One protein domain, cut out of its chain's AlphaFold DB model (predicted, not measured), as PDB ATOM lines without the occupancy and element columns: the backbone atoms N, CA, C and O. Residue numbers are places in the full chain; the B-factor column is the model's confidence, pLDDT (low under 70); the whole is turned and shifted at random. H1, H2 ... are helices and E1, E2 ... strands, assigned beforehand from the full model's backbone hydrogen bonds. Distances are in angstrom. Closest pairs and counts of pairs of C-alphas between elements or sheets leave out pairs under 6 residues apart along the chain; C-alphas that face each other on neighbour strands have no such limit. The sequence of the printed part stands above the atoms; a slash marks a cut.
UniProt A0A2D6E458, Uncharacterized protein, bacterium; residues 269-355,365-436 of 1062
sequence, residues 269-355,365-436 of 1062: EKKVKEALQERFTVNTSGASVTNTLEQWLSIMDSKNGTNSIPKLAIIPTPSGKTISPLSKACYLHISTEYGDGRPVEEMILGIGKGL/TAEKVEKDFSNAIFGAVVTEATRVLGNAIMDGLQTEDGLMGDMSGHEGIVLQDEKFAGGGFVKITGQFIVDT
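This is residues 269 to 355 and 365 to 436 of the 1062 residues of an uncharacterized protein of bacterium (UniProt A0A2D6E458). One long helix, H5, runs through the domain as a spine, with short pieces packed round it. H1, H2 and the hairpin E1 E2 lie along one side, H3 crosses it with H4 on another side, and the hairpin E4 E5 leads away from its residues 386 to 394. The printed part has 159 residues, with six named helices and five named strands in the order H1 E1 E2 H2 H3 H4 H5 E3 E4 E5 H6, and its class is mixed, helices and strands. Its two sheets, E1 - E2 and E4 - E5, are antiparallel. The whole is compact, with a radius of gyration of the C-alphas of 17.3 A, yet elongated, spanning 60 by 32 by 29 A.

H1, residues 269 to 275, touches residues 388 to 393 of the hub H5, residues 366 to 394; their closest C-alphas, Lys 271 and Ala 392, are 5.4 A apart. E1, residues 279 to 284, and E2, residues 287 to 292, form an antiparallel hairpin, with N 282 and O 289 2.9 A apart, within hydrogen-bond range. The closest C-alphas of E1 and H5, Val 282 and Ile 377, are 7.2 A apart, while E2 and H5 are apart. H2, residues 293 to 298, touches H5 at a steep tilt of 49 degrees, opposite ways, closest at C-alphas 293 and 385, 6.3 A. H3, residues 328 to 334, touches H5 with C-alphas 331 and 380 closest at 4.4 A; its steep tilt of 69 degrees is only just short of about perpendicular. H4, residues 344 to 349, touches H5 with C-alphas 344 and 373 closest at 6.6 A. E3, residues 397 to 399, pairs with no named strand. E4, residues 412 to 421, and E5, residues 424 to 428, form an antiparallel hairpin, with N 413 and O 428 2.8 A apart, within hydrogen-bond range; E4 bends by 125 degrees at residue 418. H6, residues 432 to 435, only just touches H5, with 3 pairs of C-alphas within 8 A, closest at C-alphas 433 and 387, 6.4 A. Every O i to N i+4 pair is within hydrogen-bond range in H1, H2 and H5; H3 has 2 of 3, H4 1 of 2, and H6 is too short for such a pair.

H1 begins at C-alpha 269 (-20.807, -20.120, 11.503). E1 measures 16.2 A, E2 and E4 16.6 A each, and E5 13.3 A. H5 measures 41.8 A, from C-alpha 366 (-0.176, -32.584, -22.268) to C-alpha 394 (-28.436, -15.660, 3.483).

The C-alphas farthest apart, Leu 355 and Asp 401, are 60.1 A apart. Residues 356 to 364 are not printed, and the gap across this cut is 19.1 A. The links H2 to H3 and E3 to E4 are long. Mean pLDDT of the printed part is 80.6; residues under 70 include 302 to 307, 349 to 355 and 365 to 370.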
ATOM      1  N   GLU A 269     -21.996 -19.252  11.523       96.38
ATOM      2  CA  GLU A 269     -20.807 -20.120  11.503       96.38
ATOM      3  C   GLU A 269     -21.188 -21.606  11.424       96.38
ATOM      4  O   GLU A 269     -20.578 -22.369  10.675       96.38
ATOM      5  N   LYS A 270     -22.242 -22.010  12.149       95.88
ATOM      6  CA  LYS A 270     -22.747 -23.384  12.122       95.88
ATOM      7  C   LYS A 270     -23.294 -23.727  10.730       95.88
ATOM      8  O   LYS A 270     -22.868 -24.729  10.165       95.88
ATOM      9  N   LYS A 271     -24.141 -22.863  10.154       95.50
ATOM     10  CA  LYS A 271     -24.681 -23.040   8.792       95.50
ATOM     11  C   LYS A 271     -23.572 -23.135   7.734       95.50
ATOM     12  O   LYS A 271     -23.614 -24.034   6.904       95.50
ATOM     13  N   VAL A 272     -22.546 -22.278   7.798       97.25
ATOM     14  CA  VAL A 272     -21.369 -22.346   6.904       97.25
ATOM     15  C   VAL A 272     -20.615 -23.674   7.067       97.25
ATOM     16  O   VAL A 272     -20.211 -24.273   6.073       97.25
ATOM     17  N   LYS A 273     -20.454 -24.172   8.300       97.25
ATOM     18  CA  LYS A 273     -19.794 -25.461   8.570       97.25
ATOM     19  C   LYS A 273     -20.599 -26.674   8.089       97.25
ATOM     20  O   LYS A 273     -19.995 -27.656   7.661       97.25
ATOM     21  N   GLU A 274     -21.925 -26.615   8.167       96.44
ATOM     22  CA  GLU A 274     -22.824 -27.658   7.656       96.44
ATOM     23  C   GLU A 274     -22.804 -27.683   6.120       96.44
ATOM     24  O   GLU A 274     -22.537 -28.729   5.532       96.44
ATOM     25  N   ALA A 275     -22.941 -26.520   5.477       96.62
ATOM     26  CA  ALA A 275     -22.916 -26.372   4.020       96.62
ATOM     27  C   ALA A 275     -21.569 -26.772   3.375       96.62
ATOM     28  O   ALA A 275     -21.516 -27.266   2.253       96.62
ATOM     29  N   LEU A 276     -20.455 -26.659   4.108       96.75
ATOM     30  CA  LEU A 276     -19.149 -27.197   3.692       96.75
ATOM     31  C   LEU A 276     -19.122 -28.728   3.495       96.75
ATOM     32  O   LEU A 276     -18.204 -29.233   2.842       96.75
ATOM     33  N   GLN A 277     -20.094 -29.465   4.045       97.50
ATOM     34  CA  GLN A 277     -20.213 -30.919   3.885       97.50
ATOM     35  C   GLN A 277     -21.094 -31.331   2.693       97.50
ATOM     36  O   GLN A 277     -21.159 -32.520   2.375       97.50
ATOM     37  N   GLU A 278     -21.733 -30.376   2.005       95.12
ATOM     38  CA  GLU A 278     -22.463 -30.640   0.762       95.12
ATOM     39  C   GLU A 278     -21.525 -31.233  -0.298       95.12
ATOM     40  O   GLU A 278     -20.338 -30.891  -0.383       95.12
ATOM     41  N   ARG A 279     -22.045 -32.182  -1.084       93.06
ATOM     42  CA  ARG A 279     -21.272 -32.953  -2.064       93.06
ATOM     43  C   ARG A 279     -21.415 -32.343  -3.450       93.06
ATOM     44  O   ARG A 279     -22.520 -32.260  -3.964       93.06
ATOM     45  N   PHE A 280     -20.291 -32.026  -4.087       92.00
ATOM     46  CA  PHE A 280     -20.270 -31.574  -5.477       92.00
ATOM     47  C   PHE A 280     -19.642 -32.645  -6.372       92.00
ATOM     48  O   PHE A 280     -18.528 -33.112  -6.108       92.00
ATOM     49  N   THR A 281     -20.357 -33.029  -7.431       88.06
ATOM     50  CA  THR A 281     -19.927 -34.045  -8.399       88.06
ATOM     51  C   THR A 281     -19.399 -33.385  -9.667       88.06
ATOM     52  O   THR A 281     -20.041 -32.516 -10.251       88.06
ATOM     53  N   VAL A 282     -18.218 -33.817 -10.103       82.81
ATOM     54  CA  VAL A 282     -17.541 -33.341 -11.312       82.81
ATOM     55  C   VAL A 282     -17.380 -34.511 -12.270       82.81
ATOM     56  O   VAL A 282     -16.682 -35.478 -11.962       82.81
ATOM     57  N   ASN A 283     -17.992 -34.414 -13.449       75.94
ATOM     58  CA  ASN A 283     -17.883 -35.449 -14.472       75.94
ATOM     59  C   ASN A 283     -16.621 -35.271 -15.333       75.94
ATOM     60  O   ASN A 283     -16.296 -34.177 -15.806       75.94
ATOM     61  N   THR A 284     -15.919 -36.380 -15.565       69.12
ATOM     62  CA  THR A 284     -14.781 -36.507 -16.491       69.12
ATOM     63  C   THR A 284     -15.038 -37.677 -17.441       69.12
ATOM     64  O   THR A 284     -15.845 -38.554 -17.134       69.12
ATOM     65  N   SER A 285     -14.352 -37.736 -18.584       56.75
ATOM     66  CA  SER A 285     -14.631 -38.701 -19.677       56.75
ATOM     67  C   SER A 285     -14.338 -40.180 -19.365       56.75
ATOM     68  O   SER A 285     -14.272 -41.005 -20.271       56.75
ATOM     69  N   GLY A 286     -14.132 -40.528 -18.096       51.56
ATOM     70  CA  GLY A 286     -14.008 -41.907 -17.631       51.56
ATOM     71  C   GLY A 286     -14.075 -42.056 -16.107       51.56
ATOM     72  O   GLY A 286     -13.461 -42.985 -15.589       51.56
ATOM     73  N   ALA A 287     -14.707 -41.102 -15.406       62.09
ATOM     74  CA  ALA A 287     -15.053 -41.159 -13.979       62.09
ATOM     75  C   ALA A 287     -15.899 -39.935 -13.572       62.09
ATOM     76  O   ALA A 287     -15.586 -38.807 -13.968       62.09
ATOM     77  N   SER A 288     -16.883 -40.127 -12.695       77.81
ATOM     78  CA  SER A 288     -17.452 -39.043 -11.883       77.81
ATOM     79  C   SER A 288     -16.661 -38.925 -10.579       77.81
ATOM     80  O   SER A 288     -16.376 -39.930  -9.932       77.81
ATOM     81  N   VAL A 289     -16.288 -37.706 -10.188       81.44
ATOM     82  CA  VAL A 289     -15.560 -37.440  -8.940       81.44
ATOM     83  C   VAL A 289     -16.452 -36.627  -8.012       81.44
ATOM     84  O   VAL A 289     -16.749 -35.468  -8.297       81.44
ATOM     85  N   THR A 290     -16.854 -37.220  -6.890       89.06
ATOM     86  CA  THR A 290     -17.688 -36.578  -5.866       89.06
ATOM     87  C   THR A 290     -16.885 -36.411  -4.582       89.06
ATOM     88  O   THR A 290     -16.434 -37.395  -4.003       89.06
ATOM     89  N   ASN A 291     -16.740 -35.172  -4.113       88.69
ATOM     90  CA  ASN A 291     -16.164 -34.841  -2.805       88.69
ATOM     91  C   ASN A 291     -17.074 -33.826  -2.093       88.69
ATOM     92  O   ASN A 291     -17.896 -33.171  -2.743       88.69
ATOM     93  N   THR A 292     -16.915 -33.651  -0.779       95.44
ATOM     94  CA  THR A 292     -17.523 -32.501  -0.086       95.44
ATOM     95  C   THR A 292     -16.862 -31.194  -0.523       95.44
ATOM     96  O   THR A 292     -15.711 -31.190  -0.976       95.44
ATOM     97  N   LEU A 293     -17.551 -30.061  -0.372       95.19
ATOM     98  CA  LEU A 293     -16.966 -28.748  -0.660       95.19
ATOM     99  C   LEU A 293     -15.708 -28.471   0.180       95.19
ATOM    100  O   LEU A 293     -14.738 -27.927  -0.344       95.19
ATOM    101  N   GLU A 294     -15.653 -28.905   1.443       94.38
ATOM    102  CA  GLU A 294     -14.442 -28.795   2.265       94.38
ATOM    103  C   GLU A 294     -13.257 -29.602   1.712       94.38
ATOM    104  O   GLU A 294     -12.137 -29.083   1.645       94.38
ATOM    105  N   GLN A 295     -13.486 -30.840   1.265       92.12
ATOM    106  CA  GLN A 295     -12.461 -31.660   0.606       92.12
ATOM    107  C   GLN A 295     -11.993 -31.015  -0.709       92.12
ATOM    108  O   GLN A 295     -10.793 -30.862  -0.940       92.12
ATOM    109  N   TRP A 296     -12.939 -30.573  -1.541       90.56
ATOM    110  CA  TRP A 296     -12.680 -29.907  -2.816       90.56
ATOM    111  C   TRP A 296     -11.874 -28.606  -2.671       90.56
ATOM    112  O   TRP A 296     -10.958 -28.362  -3.458       90.56
ATOM    113  N   LEU A 297     -12.179 -27.783  -1.663       91.69
ATOM    114  CA  LEU A 297     -11.417 -26.569  -1.353       91.69
ATOM    115  C   LEU A 297     -10.016 -26.907  -0.818       91.69
ATOM    116  O   LEU A 297      -9.042 -26.288  -1.243       91.69
ATOM    117  N   SER A 298      -9.890 -27.937   0.024       88.81
ATOM    118  CA  SER A 298      -8.598 -28.369   0.583       88.81
ATOM    119  C   SER A 298      -7.605 -28.844  -0.494       88.81
ATOM    120  O   SER A 298      -6.397 -28.654  -0.358       88.81
ATOM    121  N   ILE A 299      -8.090 -29.394  -1.618       84.38
ATOM    122  CA  ILE A 299      -7.264 -29.763  -2.789       84.38
ATOM    123  C   ILE A 299      -6.594 -28.532  -3.445       84.38
ATOM    124  O   ILE A 299      -5.549 -28.663  -4.097       84.38
ATOM    125  N   MET A 300      -7.145 -27.326  -3.251       81.62
ATOM    126  CA  MET A 300      -6.589 -26.067  -3.770       81.62
ATOM    127  C   MET A 300      -5.503 -25.453  -2.872       81.62
ATOM    128  O   MET A 300      -4.747 -24.593  -3.329       81.62
ATOM    129  N   ASP A 301      -5.353 -25.925  -1.631       74.94
ATOM    130  CA  ASP A 301      -4.407 -25.389  -0.632       74.94
ATOM    131  C   ASP A 301      -2.962 -25.898  -0.819       74.94
ATOM    132  O   ASP A 301      -2.118 -25.852   0.082       74.94
ATOM    133  N   SER A 302      -2.637 -26.374  -2.026       60.88
ATOM    134  CA  SER A 302      -1.303 -26.845  -2.394       60.88
ATOM    135  C   SER A 302      -0.245 -25.744  -2.193       60.88
ATOM    136  O   SER A 302      -0.251 -24.719  -2.880       60.88
ATOM    137  N   LYS A 303       0.727 -25.982  -1.302       44.62
ATOM    138  CA  LYS A 303       1.787 -25.012  -0.936       44.62
ATOM    139  C   LYS A 303       2.687 -24.566  -2.103       44.62
ATOM    140  O   LYS A 303       3.411 -23.587  -1.968       44.62
ATOM    141  N   ASN A 304       2.612 -25.249  -3.246       47.00
ATOM    142  CA  ASN A 304       3.358 -24.932  -4.468       47.00
ATOM    143  C   ASN A 304       2.575 -24.026  -5.446       47.00
ATOM    144  O   ASN A 304       3.058 -23.750  -6.542       47.00
ATOM    145  N   GLY A 305       1.357 -23.592  -5.094       51.50
ATOM    146  CA  GLY A 305       0.545 -22.649  -5.876       51.50
ATOM    147  C   GLY A 305      -0.076 -23.206  -7.167       51.50
ATOM    148  O   GLY A 305      -0.805 -22.482  -7.850       51.50
ATOM    149  N   THR A 306       0.164 -24.478  -7.501       55.25
ATOM    150  CA  THR A 306      -0.304 -25.117  -8.744       55.25
ATOM    151  C   THR A 306      -1.823 -25.234  -8.828       55.25
ATOM    152  O   THR A 306      -2.360 -25.100  -9.926       55.25
ATOM    153  N   ASN A 307      -2.495 -25.424  -7.685       66.38
ATOM    154  CA  ASN A 307      -3.936 -25.686  -7.592       66.38
ATOM    155  C   ASN A 307      -4.742 -24.470  -7.083       66.38
ATOM    156  O   ASN A 307      -5.884 -24.618  -6.663       66.38
ATOM    157  N   SER A 308      -4.143 -23.275  -7.074       79.12
ATOM    158  CA  SER A 308      -4.770 -22.047  -6.561       79.12
ATOM    159  C   SER A 308      -5.985 -21.585  -7.387       79.12
ATOM    160  O   SER A 308      -6.150 -21.969  -8.548       79.12
ATOM    161  N   ILE A 309      -6.831 -20.726  -6.799       85.38
ATOM    162  CA  ILE A 309      -8.051 -20.206  -7.439       85.38
ATOM    163  C   ILE A 309      -7.693 -19.563  -8.796       85.38
ATOM    164  O   ILE A 309      -6.903 -18.611  -8.833       85.38
ATOM    165  N   PRO A 310      -8.290 -20.004  -9.924       83.44
ATOM    166  CA  PRO A 310      -7.757 -19.748 -11.268       83.44
ATOM    167  C   PRO A 310      -8.124 -18.359 -11.850       83.44
ATOM    168  O   PRO A 310      -8.516 -18.228 -13.009       83.44
ATOM    169  N   LYS A 311      -7.957 -17.289 -11.055       77.50
ATOM    170  CA  LYS A 311      -8.384 -15.886 -11.302       77.50
ATOM    171  C   LYS A 311      -8.019 -15.300 -12.672       77.50
ATOM    172  O   LYS A 311      -8.763 -14.486 -13.216       77.50
ATOM    173  N   LEU A 312      -6.837 -15.644 -13.184       72.81
ATOM    174  CA  LEU A 312      -6.284 -15.128 -14.445       72.81
ATOM    175  C   LEU A 312      -6.126 -16.217 -15.516       72.81
ATOM    176  O   LEU A 312      -5.613 -15.938 -16.601       72.81
ATOM    177  N   ALA A 313      -6.560 -17.448 -15.231       75.06
ATOM    178  CA  ALA A 313      -6.534 -18.529 -16.202       75.06
ATOM    179  C   ALA A 313      -7.571 -18.288 -17.308       75.06
ATOM    180  O   ALA A 313      -8.623 -17.684 -17.099       75.06
ATOM    181  N   ILE A 314      -7.255 -18.752 -18.515       79.44
ATOM    182  CA  ILE A 314      -8.086 -18.571 -19.704       79.44
ATOM    183  C   ILE A 314      -8.044 -19.872 -20.500       79.44
ATOM    184  O   ILE A 314      -7.017 -20.203 -21.095       79.44
ATOM    185  N   ILE A 315      -9.168 -20.582 -20.525       77.44
ATOM    186  CA  ILE A 315      -9.315 -21.876 -21.190       77.44
ATOM    187  C   ILE A 315      -9.706 -21.639 -22.659       77.44
ATOM    188  O   ILE A 315     -10.722 -20.990 -22.925       77.44
ATOM    189  N   PRO A 316      -8.939 -22.129 -23.647       73.12
ATOM    190  CA  PRO A 316      -9.357 -22.137 -25.045       73.12
ATOM    191  C   PRO A 316     -10.327 -23.297 -25.312       73.12
ATOM    192  O   PRO A 316     -10.009 -24.452 -25.023       73.12
ATOM    193  N   THR A 317     -11.473 -22.985 -25.914       72.06
ATOM    194  CA  THR A 317     -12.490 -23.957 -26.358       72.06
ATOM    195  C   THR A 317     -12.264 -24.370 -27.824       72.06
ATOM    196  O   THR A 317     -11.676 -23.585 -28.579       72.06
ATOM    197  N   PRO A 318     -12.797 -25.522 -28.283       63.38
ATOM    198  CA  PRO A 318     -12.769 -25.941 -29.693       63.38
ATOM    199  C   PRO A 318     -13.316 -24.890 -30.672       63.38
ATOM    200  O   PRO A 318     -12.846 -24.758 -31.793       63.38
ATOM    201  N   SER A 319     -14.257 -24.044 -30.231       64.69
ATOM    202  CA  SER A 319     -14.826 -22.963 -31.053       64.69
ATOM    203  C   SER A 319     -13.855 -21.810 -31.387       64.69
ATOM    204  O   SER A 319     -14.266 -20.804 -31.968       64.69
ATOM    205  N   GLY A 320     -12.595 -21.884 -30.942       63.22
ATOM    206  CA  GLY A 320     -11.608 -20.803 -31.032       63.22
ATOM    207  C   GLY A 320     -11.875 -19.628 -30.079       63.22
ATOM    208  O   GLY A 320     -11.070 -18.697 -30.000       63.22
ATOM    209  N   LYS A 321     -12.989 -19.655 -29.333       74.19
ATOM    210  CA  LYS A 321     -13.268 -18.732 -28.227       74.19
ATOM    211  C   LYS A 321     -12.525 -19.168 -26.967       74.19
ATOM    212  O   LYS A 321     -12.258 -20.350 -26.759       74.19
ATOM    213  N   THR A 322     -12.274 -18.209 -26.089       77.81
ATOM    214  CA  THR A 322     -11.715 -18.429 -24.752       77.81
ATOM    215  C   THR A 322     -12.758 -18.186 -23.668       77.81
ATOM    216  O   THR A 322     -13.479 -17.190 -23.746       77.81
ATOM    217  N   ILE A 323     -12.779 -19.036 -22.645       80.38
ATOM    218  CA  ILE A 323     -13.654 -18.955 -21.472       80.38
ATOM    219  C   ILE A 323     -12.822 -18.749 -20.193       80.38
ATOM    220  O   ILE A 323     -11.660 -19.153 -20.128       80.38
ATOM    221  N   SER A 324     -13.394 -18.078 -19.189       85.25
ATOM    222  CA  SER A 324     -12.811 -18.021 -17.840       85.25
ATOM    223  C   SER A 324     -13.296 -19.238 -17.043       85.25
ATOM    224  O   SER A 324     -14.498 -19.508 -17.085       85.25
ATOM    225  N   PRO A 325     -12.431 -19.946 -16.298       86.25
ATOM    226  CA  PRO A 325     -12.873 -21.037 -15.430       86.25
ATOM    227  C   PRO A 325     -13.853 -20.562 -14.347       86.25
ATOM    228  O   PRO A 325     -14.842 -21.226 -14.067       86.25
ATOM    229  N   LEU A 326     -13.646 -19.354 -13.813       86.69
ATOM    230  CA  LEU A 326     -14.565 -18.677 -12.886       86.69
ATOM    231  C   LEU A 326     -15.694 -17.960 -13.649       86.69
ATOM    232  O   LEU A 326     -15.935 -16.770 -13.453       86.69
ATOM    233  N   SER A 327     -16.325 -18.632 -14.613       84.31
ATOM    234  CA  SER A 327     -17.496 -18.089 -15.303       84.31
ATOM    235  C   SER A 327     -18.665 -19.050 -15.238       84.31
ATOM    236  O   SER A 327     -18.494 -20.262 -15.346       84.31
ATOM    237  N   LYS A 328     -19.868 -18.476 -15.158       83.62
ATOM    238  CA  LYS A 328     -21.134 -19.208 -15.174       83.62
ATOM    239  C   LYS A 328     -21.208 -20.245 -16.299       83.62
ATOM    240  O   LYS A 328     -21.645 -21.352 -16.058       83.62
ATOM    241  N   ALA A 329     -20.709 -19.943 -17.499       83.31
ATOM    242  CA  ALA A 329     -20.719 -20.893 -18.615       83.31
ATOM    243  C   ALA A 329     -19.705 -22.055 -18.480       83.31
ATOM    244  O   ALA A 329     -19.892 -23.082 -19.117       83.31
ATOM    245  N   CYS A 330     -18.648 -21.917 -17.669       85.50
ATOM    246  CA  CYS A 330     -17.755 -23.027 -17.314       85.50
ATOM    247  C   CYS A 330     -18.389 -23.885 -16.211       85.50
ATOM    248  O   CYS A 330     -18.392 -25.108 -16.294       85.50
ATOM    249  N   TYR A 331     -18.979 -23.228 -15.210       88.44
ATOM    250  CA  TYR A 331     -19.722 -23.878 -14.137       88.44
ATOM    251  C   TYR A 331     -20.926 -24.681 -14.666       88.44
ATOM    252  O   TYR A 331     -21.025 -25.865 -14.376       88.44
ATOM    253  N   LEU A 332     -21.778 -24.092 -15.515       86.38
ATOM    254  CA  LEU A 332     -22.953 -24.747 -16.114       86.38
ATOM    255  C   LEU A 332     -22.603 -25.855 -17.127       86.38
ATOM    256  O   LEU A 332     -23.480 -26.623 -17.501       86.38
ATOM    257  N   HIS A 333     -21.352 -25.958 -17.592       84.69
ATOM    258  CA  HIS A 333     -20.915 -27.128 -18.370       84.69
ATOM    259  C   HIS A 333     -20.639 -28.322 -17.446       84.69
ATOM    260  O   HIS A 333     -20.939 -29.449 -17.816       84.69
ATOM    261  N   ILE A 334     -20.065 -28.070 -16.265       85.12
ATOM    262  CA  ILE A 334     -19.493 -29.090 -15.367       85.12
ATOM    263  C   ILE A 334     -20.467 -29.515 -14.256       85.12
ATOM    264  O   ILE A 334     -20.466 -30.679 -13.868       85.12
ATOM    265  N   SER A 335     -21.274 -28.585 -13.733       82.00
ATOM    266  CA  SER A 335     -22.240 -28.842 -12.660       82.00
ATOM    267  C   SER A 335     -23.300 -29.838 -13.123       82.00
ATOM    268  O   SER A 335     -23.947 -29.628 -14.149       82.00
ATOM    269  N   THR A 336     -23.470 -30.915 -12.357       76.88
ATOM    270  CA  THR A 336     -24.473 -31.964 -12.591       76.88
ATOM    271  C   THR A 336     -25.863 -31.601 -12.072       76.88
ATOM    272  O   THR A 336     -26.829 -32.253 -12.440       76.88
ATOM    273  N   GLU A 337     -25.962 -30.593 -11.201       73.38
ATOM    274  CA  GLU A 337     -27.202 -30.195 -10.515       73.38
ATOM    275  C   GLU A 337     -27.872 -28.990 -11.199       73.38
ATOM    276  O   GLU A 337     -29.085 -28.963 -11.369       73.38
ATOM    277  N   TYR A 338     -27.072 -28.022 -11.669       71.62
ATOM    278  CA  TYR A 338     -27.561 -26.776 -12.289       71.62
ATOM    279  C   TYR A 338     -27.192 -26.627 -13.767       71.62
ATOM    280  O   TYR A 338     -27.472 -25.589 -14.366       71.62
ATOM    281  N   GLY A 339     -26.496 -27.606 -14.346       71.81
ATOM    282  CA  GLY A 339     -25.884 -27.511 -15.666       71.81
ATOM    283  C   GLY A 339     -26.084 -28.757 -16.520       71.81
ATOM    284  O   GLY A 339     -26.835 -29.662 -16.175       71.81
ATOM    285  N   ASP A 340     -25.369 -28.812 -17.642       77.19
ATOM    286  CA  ASP A 340     -25.431 -29.937 -18.577       77.19
ATOM    287  C   ASP A 340     -24.713 -31.206 -18.046       77.19
ATOM    288  O   ASP A 340     -24.730 -32.234 -18.721       77.19
ATOM    289  N   GLY A 341     -24.025 -31.143 -16.892       79.50
ATOM    290  CA  GLY A 341     -23.301 -32.273 -16.285       79.50
ATOM    291  C   GLY A 341     -22.223 -32.917 -17.171       79.50
ATOM    292  O   GLY A 341     -21.862 -34.078 -16.964       79.50
ATOM    293  N   ARG A 342     -21.730 -32.208 -18.192       82.12
ATOM    294  CA  ARG A 342     -20.871 -32.762 -19.248       82.12
ATOM    295  C   ARG A 342     -19.438 -32.995 -18.759       82.12
ATOM    296  O   ARG A 342     -18.911 -32.187 -17.990       82.12
ATOM    297  N   PRO A 343     -18.737 -33.999 -19.318       79.94
ATOM    298  CA  PRO A 343     -17.302 -34.152 -19.134       79.94
ATOM    299  C   PRO A 343     -16.524 -32.867 -19.452       79.94
ATOM    300  O   PRO A 343     -16.740 -32.217 -20.486       79.94
ATOM    301  N   VAL A 344     -15.578 -32.516 -18.578       78.62
ATOM    302  CA  VAL A 344     -14.702 -31.341 -18.743       78.62
ATOM    303  C   VAL A 344     -13.899 -31.381 -20.055       78.62
ATOM    304  O   VAL A 344     -13.560 -30.340 -20.623       78.62
ATOM    305  N   GLU A 345     -13.644 -32.574 -20.593       75.81
ATOM    306  CA  GLU A 345     -12.937 -32.772 -21.853       75.81
ATOM    307  C   GLU A 345     -13.753 -32.344 -23.083       75.81
ATOM    308  O   GLU A 345     -13.151 -31.863 -24.047       75.81
ATOM    309  N   GLU A 346     -15.092 -32.401 -23.058       73.94
ATOM    310  CA  GLU A 346     -15.922 -31.877 -24.158       73.94
ATOM    311  C   GLU A 346     -15.673 -30.366 -24.334       73.94
ATOM    312  O   GLU A 346     -15.434 -29.890 -25.447       73.94
ATOM    313  N   MET A 347     -15.622 -29.607 -23.230       77.69
ATOM    314  CA  MET A 347     -15.429 -28.150 -23.258       77.69
ATOM    315  C   MET A 347     -14.068 -27.723 -23.833       77.69
ATOM    316  O   MET A 347     -13.961 -26.649 -24.435       77.69
ATOM    317  N   ILE A 348     -13.017 -28.524 -23.621       72.94
ATOM    318  CA  ILE A 348     -11.625 -28.133 -23.912       72.94
ATOM    319  C   ILE A 348     -11.063 -28.832 -25.160       72.94
ATOM    320  O   ILE A 348     -10.283 -28.214 -25.893       72.94
ATOM    321  N   LEU A 349     -11.471 -30.080 -25.421       66.25
ATOM    322  CA  LEU A 349     -11.022 -30.906 -26.551       66.25
ATOM    323  C   LEU A 349     -12.091 -31.126 -27.633       66.25
ATOM    324  O   LEU A 349     -11.721 -31.434 -28.762       66.25
ATOM    325  N   GLY A 350     -13.386 -30.957 -27.339       57.69
ATOM    326  CA  GLY A 350     -14.464 -31.091 -28.335       57.69
ATOM    327  C   GLY A 350     -14.799 -32.525 -28.749       57.69
ATOM    328  O   GLY A 350     -15.505 -32.732 -29.737       57.69
ATOM    329  N   ILE A 351     -14.291 -33.510 -28.004       47.38
ATOM    330  CA  ILE A 351     -14.615 -34.928 -28.183       47.38
ATOM    331  C   ILE A 351     -16.122 -35.101 -27.933       47.38
ATOM    332  O   ILE A 351     -16.647 -34.559 -26.969       47.38
ATOM    333  N   GLY A 352     -16.814 -35.794 -28.843       40.34
ATOM    334  CA  GLY A 352     -18.284 -35.856 -28.901       40.34
ATOM    335  C   GLY A 352     -18.877 -35.286 -30.197       40.34
ATOM    336  O   GLY A 352     -20.030 -35.550 -30.523       40.34
ATOM    337  N   LYS A 353     -18.084 -34.562 -31.003       33.47
ATOM    338  CA  LYS A 353     -18.409 -34.251 -32.408       33.47
ATOM    339  C   LYS A 353     -17.263 -34.703 -33.306       33.47
ATOM    340  O   LYS A 353     -16.102 -34.452 -32.998       33.47
ATOM    341  N   GLY A 354     -17.594 -35.391 -34.401       34.88
ATOM    342  CA  GLY A 354     -16.604 -35.985 -35.302       34.88
ATOM    343  C   GLY A 354     -15.570 -34.961 -35.778       34.88
ATOM    344  O   GLY A 354     -15.935 -33.917 -36.321       34.88
ATOM    345  N   LEU A 355     -14.285 -35.259 -35.558       34.53
ATOM    346  CA  LEU A 355     -13.164 -34.365 -35.858       34.53
ATOM    347  C   LEU A 355     -13.083 -34.064 -37.361       34.53
ATOM    348  O   LEU A 355     -12.540 -34.840 -38.148       34.53
ATOM    349  N   THR A 365       0.878 -28.815 -25.182       56.00
ATOM    350  CA  THR A 365       1.534 -29.897 -24.426       56.00
ATOM    351  C   THR A 365       0.508 -30.574 -23.518       56.00
ATOM    352  O   THR A 365      -0.465 -29.928 -23.124       56.00
ATOM    353  N   ALA A 366       0.717 -31.851 -23.174       57.84
ATOM    354  CA  ALA A 366      -0.176 -32.584 -22.268       57.84
ATOM    355  C   ALA A 366      -0.352 -31.836 -20.934       57.84
ATOM    356  O   ALA A 366      -1.475 -31.516 -20.569       57.84
ATOM    357  N   GLU A 367       0.760 -31.398 -20.333       58.34
ATOM    358  CA  GLU A 367       0.835 -30.543 -19.132       58.34
ATOM    359  C   GLU A 367      -0.092 -29.314 -19.196       58.34
ATOM    360  O   GLU A 367      -0.650 -28.877 -18.190       58.34
ATOM    361  N   LYS A 368      -0.247 -28.712 -20.386       68.31
ATOM    362  CA  LYS A 368      -1.122 -27.551 -20.565       68.31
ATOM    363  C   LYS A 368      -2.590 -27.961 -20.665       68.31
ATOM    364  O   LYS A 368      -3.428 -27.255 -20.122       68.31
ATOM    365  N   VAL A 369      -2.902 -29.056 -21.357       68.88
ATOM    366  CA  VAL A 369      -4.273 -29.592 -21.423       68.88
ATOM    367  C   VAL A 369      -4.744 -29.986 -20.021       68.88
ATOM    368  O   VAL A 369      -5.815 -29.573 -19.598       68.88
ATOM    369  N   GLU A 370      -3.891 -30.691 -19.280       67.81
ATOM    370  CA  GLU A 370      -4.080 -31.079 -17.882       67.81
ATOM    371  C   GLU A 370      -4.323 -29.857 -16.986       67.81
ATOM    372  O   GLU A 370      -5.349 -29.781 -16.313       67.81
ATOM    373  N   LYS A 371      -3.470 -28.824 -17.070       77.94
ATOM    374  CA  LYS A 371      -3.696 -27.565 -16.343       77.94
ATOM    375  C   LYS A 371      -4.974 -26.839 -16.781       77.94
ATOM    376  O   LYS A 371      -5.637 -26.232 -15.942       77.94
ATOM    377  N   ASP A 372      -5.338 -26.876 -18.064       81.94
ATOM    378  CA  ASP A 372      -6.598 -26.311 -18.559       81.94
ATOM    379  C   ASP A 372      -7.815 -27.073 -17.962       81.94
ATOM    380  O   ASP A 372      -8.789 -26.414 -17.592       81.94
ATOM    381  N   PHE A 373      -7.742 -28.402 -17.757       82.06
ATOM    382  CA  PHE A 373      -8.756 -29.184 -17.018       82.06
ATOM    383  C   PHE A 373      -8.810 -28.821 -15.529       82.06
ATOM    384  O   PHE A 373      -9.885 -28.507 -15.024       82.06
ATOM    385  N   SER A 374      -7.675 -28.815 -14.817       83.12
ATOM    386  CA  SER A 374      -7.647 -28.485 -13.381       83.12
ATOM    387  C   SER A 374      -8.209 -27.086 -13.121       83.12
ATOM    388  O   SER A 374      -9.029 -26.905 -12.227       83.12
ATOM    389  N   ASN A 375      -7.847 -26.107 -13.961       87.19
ATOM    390  CA  ASN A 375      -8.426 -24.766 -13.920       87.19
ATOM    391  C   ASN A 375      -9.957 -24.797 -14.064       87.19
ATOM    392  O   ASN A 375     -10.640 -24.081 -13.340       87.19
ATOM    393  N   ALA A 376     -10.499 -25.589 -14.994       87.75
ATOM    394  CA  ALA A 376     -11.939 -25.688 -15.230       87.75
ATOM    395  C   ALA A 376     -12.685 -26.260 -14.016       87.75
ATOM    396  O   ALA A 376     -13.658 -25.663 -13.555       87.75
ATOM    397  N   ILE A 377     -12.176 -27.367 -13.466       88.19
ATOM    398  CA  ILE A 377     -12.730 -28.039 -12.285       88.19
ATOM    399  C   ILE A 377     -12.688 -27.102 -11.072       88.19
ATOM    400  O   ILE A 377     -13.723 -26.839 -10.466       88.19
ATOM    401  N   PHE A 378     -11.526 -26.519 -10.759       89.75
ATOM    402  CA  PHE A 378     -11.395 -25.585  -9.635       89.75
ATOM    403  C   PHE A 378     -12.222 -24.303  -9.840       89.75
ATOM    404  O   PHE A 378     -12.731 -23.739  -8.877       89.75
ATOM    405  N   GLY A 379     -12.423 -23.863 -11.087       90.31
ATOM    406  CA  GLY A 379     -13.322 -22.760 -11.425       90.31
ATOM    407  C   GLY A 379     -14.792 -23.053 -11.118       90.31
ATOM    408  O   GLY A 379     -15.467 -22.219 -10.510       90.31
ATOM    409  N   ALA A 380     -15.270 -24.246 -11.484       90.81
ATOM    410  CA  ALA A 380     -16.614 -24.706 -11.146       90.81
ATOM    411  C   ALA A 380     -16.780 -24.878  -9.627       90.81
ATOM    412  O   ALA A 380     -17.697 -24.299  -9.055       90.81
ATOM    413  N   VAL A 381     -15.841 -25.554  -8.957       92.19
ATOM    414  CA  VAL A 381     -15.841 -25.755  -7.496       92.19
ATOM    415  C   VAL A 381     -15.851 -24.431  -6.719       92.19
ATOM    416  O   VAL A 381     -16.612 -24.291  -5.770       92.19
ATOM    417  N   VAL A 382     -15.043 -23.436  -7.104       93.00
ATOM    418  CA  VAL A 382     -15.049 -22.109  -6.446       93.00
ATOM    419  C   VAL A 382     -16.376 -21.380  -6.670       93.00
ATOM    420  O   VAL A 382     -16.854 -20.680  -5.776       93.00
ATOM    421  N   THR A 383     -16.980 -21.548  -7.849       92.06
ATOM    422  CA  THR A 383     -18.309 -21.002  -8.148       92.06
ATOM    423  C   THR A 383     -19.369 -21.662  -7.260       92.06
ATOM    424  O   THR A 383     -20.170 -20.951  -6.656       92.06
ATOM    425  N   GLU A 384     -19.303 -22.986  -7.090       93.44
ATOM    426  CA  GLU A 384     -20.213 -23.757  -6.239       93.44
ATOM    427  C   GLU A 384     -20.063 -23.429  -4.755       93.44
ATOM    428  O   GLU A 384     -21.037 -23.072  -4.102       93.44
ATOM    429  N   ALA A 385     -18.839 -23.448  -4.227       94.69
ATOM    430  CA  ALA A 385     -18.574 -23.061  -2.846       94.69
ATOM    431  C   ALA A 385     -19.030 -21.621  -2.560       94.69
ATOM    432  O   ALA A 385     -19.471 -21.319  -1.458       94.69
ATOM    433  N   THR A 386     -18.987 -20.727  -3.554       94.31
ATOM    434  CA  THR A 386     -19.544 -19.376  -3.398       94.31
ATOM    435  C   THR A 386     -21.076 -19.385  -3.385       94.31
ATOM    436  O   THR A 386     -21.651 -18.672  -2.567       94.31
ATOM    437  N   ARG A 387     -21.733 -20.201  -4.229       93.75
ATOM    438  CA  ARG A 387     -23.198 -20.390  -4.250       93.75
ATOM    439  C   ARG A 387     -23.700 -20.924  -2.905       93.75
ATOM    440  O   ARG A 387     -24.518 -20.283  -2.252       93.75
ATOM    441  N   VAL A 388     -23.158 -22.063  -2.485       95.19
ATOM    442  CA  VAL A 388     -23.584 -22.834  -1.310       95.19
ATOM    443  C   VAL A 388     -23.299 -22.092  -0.004       95.19
ATOM    444  O   VAL A 388     -24.214 -21.841   0.777       95.19
ATOM    445  N   LEU A 389     -22.061 -21.628   0.215       97.00
ATOM    446  CA  LEU A 389     -21.724 -20.873   1.431       97.00
ATOM    447  C   LEU A 389     -22.365 -19.469   1.435       97.00
ATOM    448  O   LEU A 389     -22.564 -18.875   2.495       97.00
ATOM    449  N   GLY A 390     -22.734 -18.953   0.255       95.94
ATOM    450  CA  GLY A 390     -23.580 -17.773   0.090       95.94
ATOM    451  C   GLY A 390     -25.006 -18.009   0.587       95.94
ATOM    452  O   GLY A 390     -25.459 -17.265   1.460       95.94
ATOM    453  N   ASN A 391     -25.679 -19.056   0.094       94.88
ATOM    454  CA  ASN A 391     -27.004 -19.484   0.566       94.88
ATOM    455  C   ASN A 391     -26.989 -19.702   2.084       94.88
ATOM    456  O   ASN A 391     -27.729 -19.034   2.799       94.88
ATOM    457  N   ALA A 392     -26.037 -20.484   2.602       96.00
ATOM    458  CA  ALA A 392     -25.912 -20.781   4.030       96.00
ATOM    459  C   ALA A 392     -25.850 -19.536   4.943       96.00
ATOM    460  O   ALA A 392     -26.347 -19.572   6.069       96.00
ATOM    461  N   ILE A 393     -25.274 -18.421   4.474       96.38
ATOM    462  CA  ILE A 393     -25.298 -17.137   5.193       96.38
ATOM    463  C   ILE A 393     -26.640 -16.412   5.009       96.38
ATOM    464  O   ILE A 393     -27.203 -15.918   5.989       96.38
ATOM    465  N   MET A 394     -27.165 -16.337   3.782       94.00
ATOM    466  CA  MET A 394     -28.436 -15.660   3.483       94.00
ATOM    467  C   MET A 394     -29.623 -16.328   4.190       94.00
ATOM    468  O   MET A 394     -30.447 -15.639   4.779       94.00
ATOM    469  N   ASP A 395     -29.652 -17.655   4.273       93.50
ATOM    470  CA  ASP A 395     -30.709 -18.425   4.935       93.50
ATOM    471  C   ASP A 395     -30.785 -18.190   6.449       93.50
ATOM    472  O   ASP A 395     -31.778 -18.555   7.080       93.50
ATOM    473  N   GLY A 396     -29.750 -17.600   7.055       92.81
ATOM    474  CA  GLY A 396     -29.763 -17.155   8.447       92.81
ATOM    475  C   GLY A 396     -30.127 -15.677   8.644       92.81
ATOM    476  O   GLY A 396     -30.207 -15.213   9.784       92.81
ATOM    477  N   LEU A 397     -30.346 -14.927   7.560       94.62
ATOM    478  CA  LEU A 397     -30.515 -13.475   7.565       94.62
ATOM    479  C   LEU A 397     -31.828 -13.035   6.906       94.62
ATOM    480  O   LEU A 397     -32.344 -13.640   5.976       94.62
ATOM    481  N   GLN A 398     -32.354 -11.922   7.385       93.06
ATOM    482  CA  GLN A 398     -33.489 -11.208   6.809       93.06
ATOM    483  C   GLN A 398     -33.133  -9.721   6.714       93.06
ATOM    484  O   GLN A 398     -32.144  -9.259   7.292       93.06
ATOM    485  N   THR A 399     -33.945  -8.949   6.009       90.69
ATOM    486  CA  THR A 399     -33.852  -7.485   6.066       90.69
ATOM    487  C   THR A 399     -34.231  -6.951   7.458       90.69
ATOM    488  O   THR A 399     -34.994  -7.584   8.195       90.69
ATOM    489  N   GLU A 400     -33.667  -5.804   7.857       85.69
ATOM    490  CA  GLU A 400     -34.013  -5.120   9.120       85.69
ATOM    491  C   GLU A 400     -35.530  -4.891   9.230       85.69
ATOM    492  O   GLU A 400     -36.188  -4.555   8.244       85.69
ATOM    493  N   ASP A 401     -36.089  -5.167  10.414       79.81
ATOM    494  CA  ASP A 401     -37.534  -5.224  10.700       79.81
ATOM    495  C   ASP A 401     -38.385  -6.065   9.710       79.81
ATOM    496  O   ASP A 401     -39.607  -5.927   9.660       79.81
ATOM    497  N   GLY A 402     -37.764  -6.954   8.921       73.81
ATOM    498  CA  GLY A 402     -38.438  -7.749   7.884       73.81
ATOM    499  C   GLY A 402     -38.898  -6.928   6.669       73.81
ATOM    500  O   GLY A 402     -39.760  -7.378   5.918       73.81
ATOM    501  N   LEU A 403     -38.342  -5.728   6.467       78.88
ATOM    502  CA  LEU A 403     -38.798  -4.703   5.516       78.88
ATOM    503  C   LEU A 403     -39.051  -5.186   4.071       78.88
ATOM    504  O   LEU A 403     -39.971  -4.693   3.410       78.88
ATOM    505  N   MET A 404     -38.231  -6.114   3.577       81.06
ATOM    506  CA  MET A 404     -38.372  -6.809   2.284       81.06
ATOM    507  C   MET A 404     -38.378  -8.341   2.445       81.06
ATOM    508  O   MET A 404     -38.253  -9.063   1.460       81.06
ATOM    509  N   GLY A 405     -38.542  -8.837   3.676       85.56
ATOM    510  CA  GLY A 405     -38.518 -10.258   3.999       85.56
ATOM    511  C   GLY A 405     -37.110 -10.863   4.065       85.56
ATOM    512  O   GLY A 405     -36.176 -10.254   4.603       85.56
ATOM    513  N   ASP A 406     -37.024 -12.097   3.574       88.62
ATOM    514  CA  ASP A 406     -35.887 -13.016   3.647       88.62
ATOM    515  C   ASP A 406     -34.737 -12.625   2.702       88.62
ATOM    516  O   ASP A 406     -34.969 -12.180   1.578       88.62
ATOM    517  N   MET A 407     -33.487 -12.837   3.127       89.88
ATOM    518  CA  MET A 407     -32.324 -12.620   2.265       89.88
ATOM    519  C   MET A 407     -32.171 -13.676   1.163       89.88
ATOM    520  O   MET A 407     -31.508 -13.383   0.171       89.88
ATOM    521  N   SER A 408     -32.774 -14.864   1.296       84.38
ATOM    522  CA  SER A 408     -32.748 -15.899   0.248       84.38
ATOM    523  C   SER A 408     -33.383 -15.427  -1.071       84.38
ATOM    524  O   SER A 408     -32.916 -15.781  -2.149       84.38
ATOM    525  N   GLY A 409     -34.388 -14.546  -1.003       80.56
ATOM    526  CA  GLY A 409     -35.055 -13.948  -2.167       80.56
ATOM    527  C   GLY A 409     -34.340 -12.737  -2.786       80.56
ATOM    528  O   GLY A 409     -34.957 -11.994  -3.558       80.56
ATOM    529  N   HIS A 410     -33.086 -12.456  -2.423       85.88
ATOM    530  CA  HIS A 410     -32.342 -11.258  -2.833       85.88
ATOM    531  C   HIS A 410     -30.970 -11.616  -3.432       85.88
ATOM    532  O   HIS A 410     -30.382 -12.632  -3.079       85.88
ATOM    533  N   GLU A 411     -30.417 -10.753  -4.302       87.25
ATOM    534  CA  GLU A 411     -29.162 -11.041  -5.029       87.25
ATOM    535  C   GLU A 411     -27.990 -11.379  -4.093       87.25
ATOM    536  O   GLU A 411     -27.104 -12.162  -4.450       87.25
ATOM    537  N   GLY A 412     -27.964 -10.786  -2.897       91.50
ATOM    538  CA  GLY A 412     -26.970 -11.115  -1.888       91.50
ATOM    539  C   GLY A 412     -26.768 -10.055  -0.815       91.50
ATOM    540  O   GLY A 412     -27.653  -9.253  -0.512       91.50
ATOM    541  N   ILE A 413     -25.565 -10.036  -0.240       92.56
ATOM    542  CA  ILE A 413     -25.182  -9.170   0.878       92.56
ATOM    543  C   ILE A 413     -23.889  -8.434   0.529       92.56
ATOM    544  O   ILE A 413     -22.870  -9.057   0.235       92.56
ATOM    545  N   VAL A 414     -23.895  -7.105   0.606       90.94
ATOM    546  CA  VAL A 414     -22.691  -6.280   0.453       90.94
ATOM    547  C   VAL A 414     -22.058  -6.025   1.822       90.94
ATOM    548  O   VAL A 414     -22.687  -5.444   2.712       90.94
ATOM    549  N   LEU A 415     -20.793  -6.413   1.975       91.19
ATOM    550  CA  LEU A 415     -19.976  -6.133   3.157       91.19
ATOM    551  C   LEU A 415     -19.022  -4.962   2.897       91.19
ATOM    552  O   LEU A 415     -18.527  -4.778   1.782       91.19
ATOM    553  N   GLN A 416     -18.759  -4.180   3.946       86.00
ATOM    554  CA  GLN A 416     -17.827  -3.053   3.929       86.00
ATOM    555  C   GLN A 416     -17.174  -2.901   5.311       86.00
ATOM    556  O   GLN A 416     -17.778  -2.364   6.238       86.00
ATOM    557  N   ASP A 417     -15.952  -3.406   5.452       87.38
ATOM    558  CA  ASP A 417     -15.136  -3.318   6.670       87.38
ATOM    559  C   ASP A 417     -13.655  -3.510   6.298       87.38
ATOM    560  O   ASP A 417     -13.337  -4.056   5.233       87.38
ATOM    561  N   GLU A 418     -12.740  -3.063   7.156       81.75
ATOM    562  CA  GLU A 418     -11.297  -3.248   6.965       81.75
ATOM    563  C   GLU A 418     -10.905  -4.733   6.956       81.75
ATOM    564  O   GLU A 418     -10.021  -5.101   6.183       81.75
ATOM    565  N   LYS A 419     -11.636  -5.595   7.695       84.31
ATOM    566  CA  LYS A 419     -11.475  -7.065   7.678       84.31
ATOM    567  C   LYS A 419     -11.564  -7.700   6.275       84.31
ATOM    568  O   LYS A 419     -11.061  -8.802   6.091       84.31
ATOM    569  N   PHE A 420     -12.223  -7.055   5.304       87.00
ATOM    570  CA  PHE A 420     -12.513  -7.641   3.988       87.00
ATOM    571  C   PHE A 420     -11.643  -7.051   2.868       87.00
ATOM    572  O   PHE A 420     -10.437  -7.274   2.813       87.00
ATOM    573  N   ALA A 421     -12.231  -6.298   1.935       77.31
ATOM    574  CA  ALA A 421     -11.530  -5.733   0.783       77.31
ATOM    575  C   ALA A 421     -10.760  -4.438   1.130       77.31
ATOM    576  O   ALA A 421     -10.774  -3.487   0.347       77.31
ATOM    577  N   GLY A 422     -10.142  -4.375   2.318       72.00
ATOM    578  CA  GLY A 422      -9.462  -3.184   2.843       72.00
ATOM    579  C   GLY A 422     -10.395  -1.977   2.977       72.00
ATOM    580  O   GLY A 422     -10.085  -0.903   2.466       72.00
ATOM    581  N   GLY A 423     -11.591  -2.169   3.547       70.31
ATOM    582  CA  GLY A 423     -12.643  -1.144   3.622       70.31
ATOM    583  C   GLY A 423     -13.444  -0.952   2.323       70.31
ATOM    584  O   GLY A 423     -14.457  -0.248   2.317       70.31
ATOM    585  N   GLY A 424     -13.027  -1.591   1.225       74.81
ATOM    586  CA  GLY A 424     -13.793  -1.676  -0.016       74.81
ATOM    587  C   GLY A 424     -14.995  -2.625   0.076       74.81
ATOM    588  O   GLY A 424     -15.122  -3.420   1.007       74.81
ATOM    589  N   PHE A 425     -15.864  -2.561  -0.934       82.12
ATOM    590  CA  PHE A 425     -17.028  -3.441  -1.044       82.12
ATOM    591  C   PHE A 425     -16.678  -4.826  -1.597       82.12
ATOM    592  O   PHE A 425     -15.971  -4.950  -2.602       82.12
ATOM    593  N   VAL A 426     -17.267  -5.851  -0.985       88.75
ATOM    594  CA  VAL A 426     -17.366  -7.225  -1.501       88.75
ATOM    595  C   VAL A 426     -18.831  -7.658  -1.417       88.75
ATOM    596  O   VAL A 426     -19.502  -7.320  -0.438       88.75
ATOM    597  N   LYS A 427     -19.345  -8.373  -2.426       89.56
ATOM    598  CA  LYS A 427     -20.667  -9.010  -2.359       89.56
ATOM    599  C   LYS A 427     -20.536 -10.505  -2.076       89.56
ATOM    600  O   LYS A 427     -19.805 -11.212  -2.764       89.56
ATOM    601  N   ILE A 428     -21.263 -10.968  -1.068       92.81
ATOM    602  CA  ILE A 428     -21.696 -12.359  -0.936       92.81
ATOM    603  C   ILE A 428     -22.962 -12.498  -1.773       92.81
ATOM    604  O   ILE A 428     -23.769 -11.575  -1.829       92.81
ATOM    605  N   THR A 429     -23.112 -13.625  -2.448       90.12
ATOM    606  CA  THR A 429     -24.271 -13.981  -3.270       90.12
ATOM    607  C   THR A 429     -24.327 -15.501  -3.317       90.12
ATOM    608  O   THR A 429     -23.275 -16.137  -3.239       90.12
ATOM    609  N   GLY A 430     -25.529 -16.063  -3.395       88.94
ATOM    610  CA  GLY A 430     -25.747 -17.504  -3.442       88.94
ATOM    611  C   GLY A 430     -26.366 -17.933  -4.769       88.94
ATOM    612  O   GLY A 430     -25.734 -17.815  -5.822       88.94
ATOM    613  N   GLN A 431     -27.620 -18.380  -4.724       86.88
ATOM    614  CA  GLN A 431     -28.364 -18.931  -5.861       86.88
ATOM    615  C   GLN A 431     -28.421 -18.017  -7.099       86.88
ATOM    616  O   GLN A 431     -28.349 -18.497  -8.227       86.88
ATOM    617  N   PHE A 432     -28.345 -16.694  -6.929       82.38
ATOM    618  CA  PHE A 432     -28.288 -15.733  -8.040       82.38
ATOM    619  C   PHE A 432     -27.101 -15.940  -8.998       82.38
ATOM    620  O   PHE A 432     -27.156 -15.502 -10.153       82.38
ATOM    621  N   ILE A 433     -26.051 -16.663  -8.586       80.19
ATOM    622  CA  ILE A 433     -25.002 -17.160  -9.490       80.19
ATOM    623  C   ILE A 433     -25.599 -18.025 -10.617       80.19
ATOM    624  O   ILE A 433     -25.166 -17.894 -11.765       80.19
ATOM    625  N   VAL A 434     -26.622 -18.839 -10.339       76.69
ATOM    626  CA  VAL A 434     -27.330 -19.704 -11.301       76.69
ATOM    627  C   VAL A 434     -28.646 -19.106 -11.821       76.69
ATOM    628  O   VAL A 434     -28.881 -19.198 -13.026       76.69
ATOM    629  N   ASP A 435     -29.389 -18.326 -11.032       69.75
ATOM    630  CA  ASP A 435     -30.699 -17.781 -11.462       69.75
ATOM    631  C   ASP A 435     -30.603 -16.647 -12.498       69.75
ATOM    632  O   ASP A 435     -31.495 -16.439 -13.322       69.75
ATOM    633  N   THR A 436     -29.496 -15.895 -12.493       58.25
ATOM    634  CA  THR A 436     -29.286 -14.761 -13.411       58.25
ATOM    635  C   THR A 436     -29.216 -15.200 -14.880       58.25
ATOM    636  O   THR A 436     -28.165 -15.628 -15.372       58.25
TER     637      THR A 436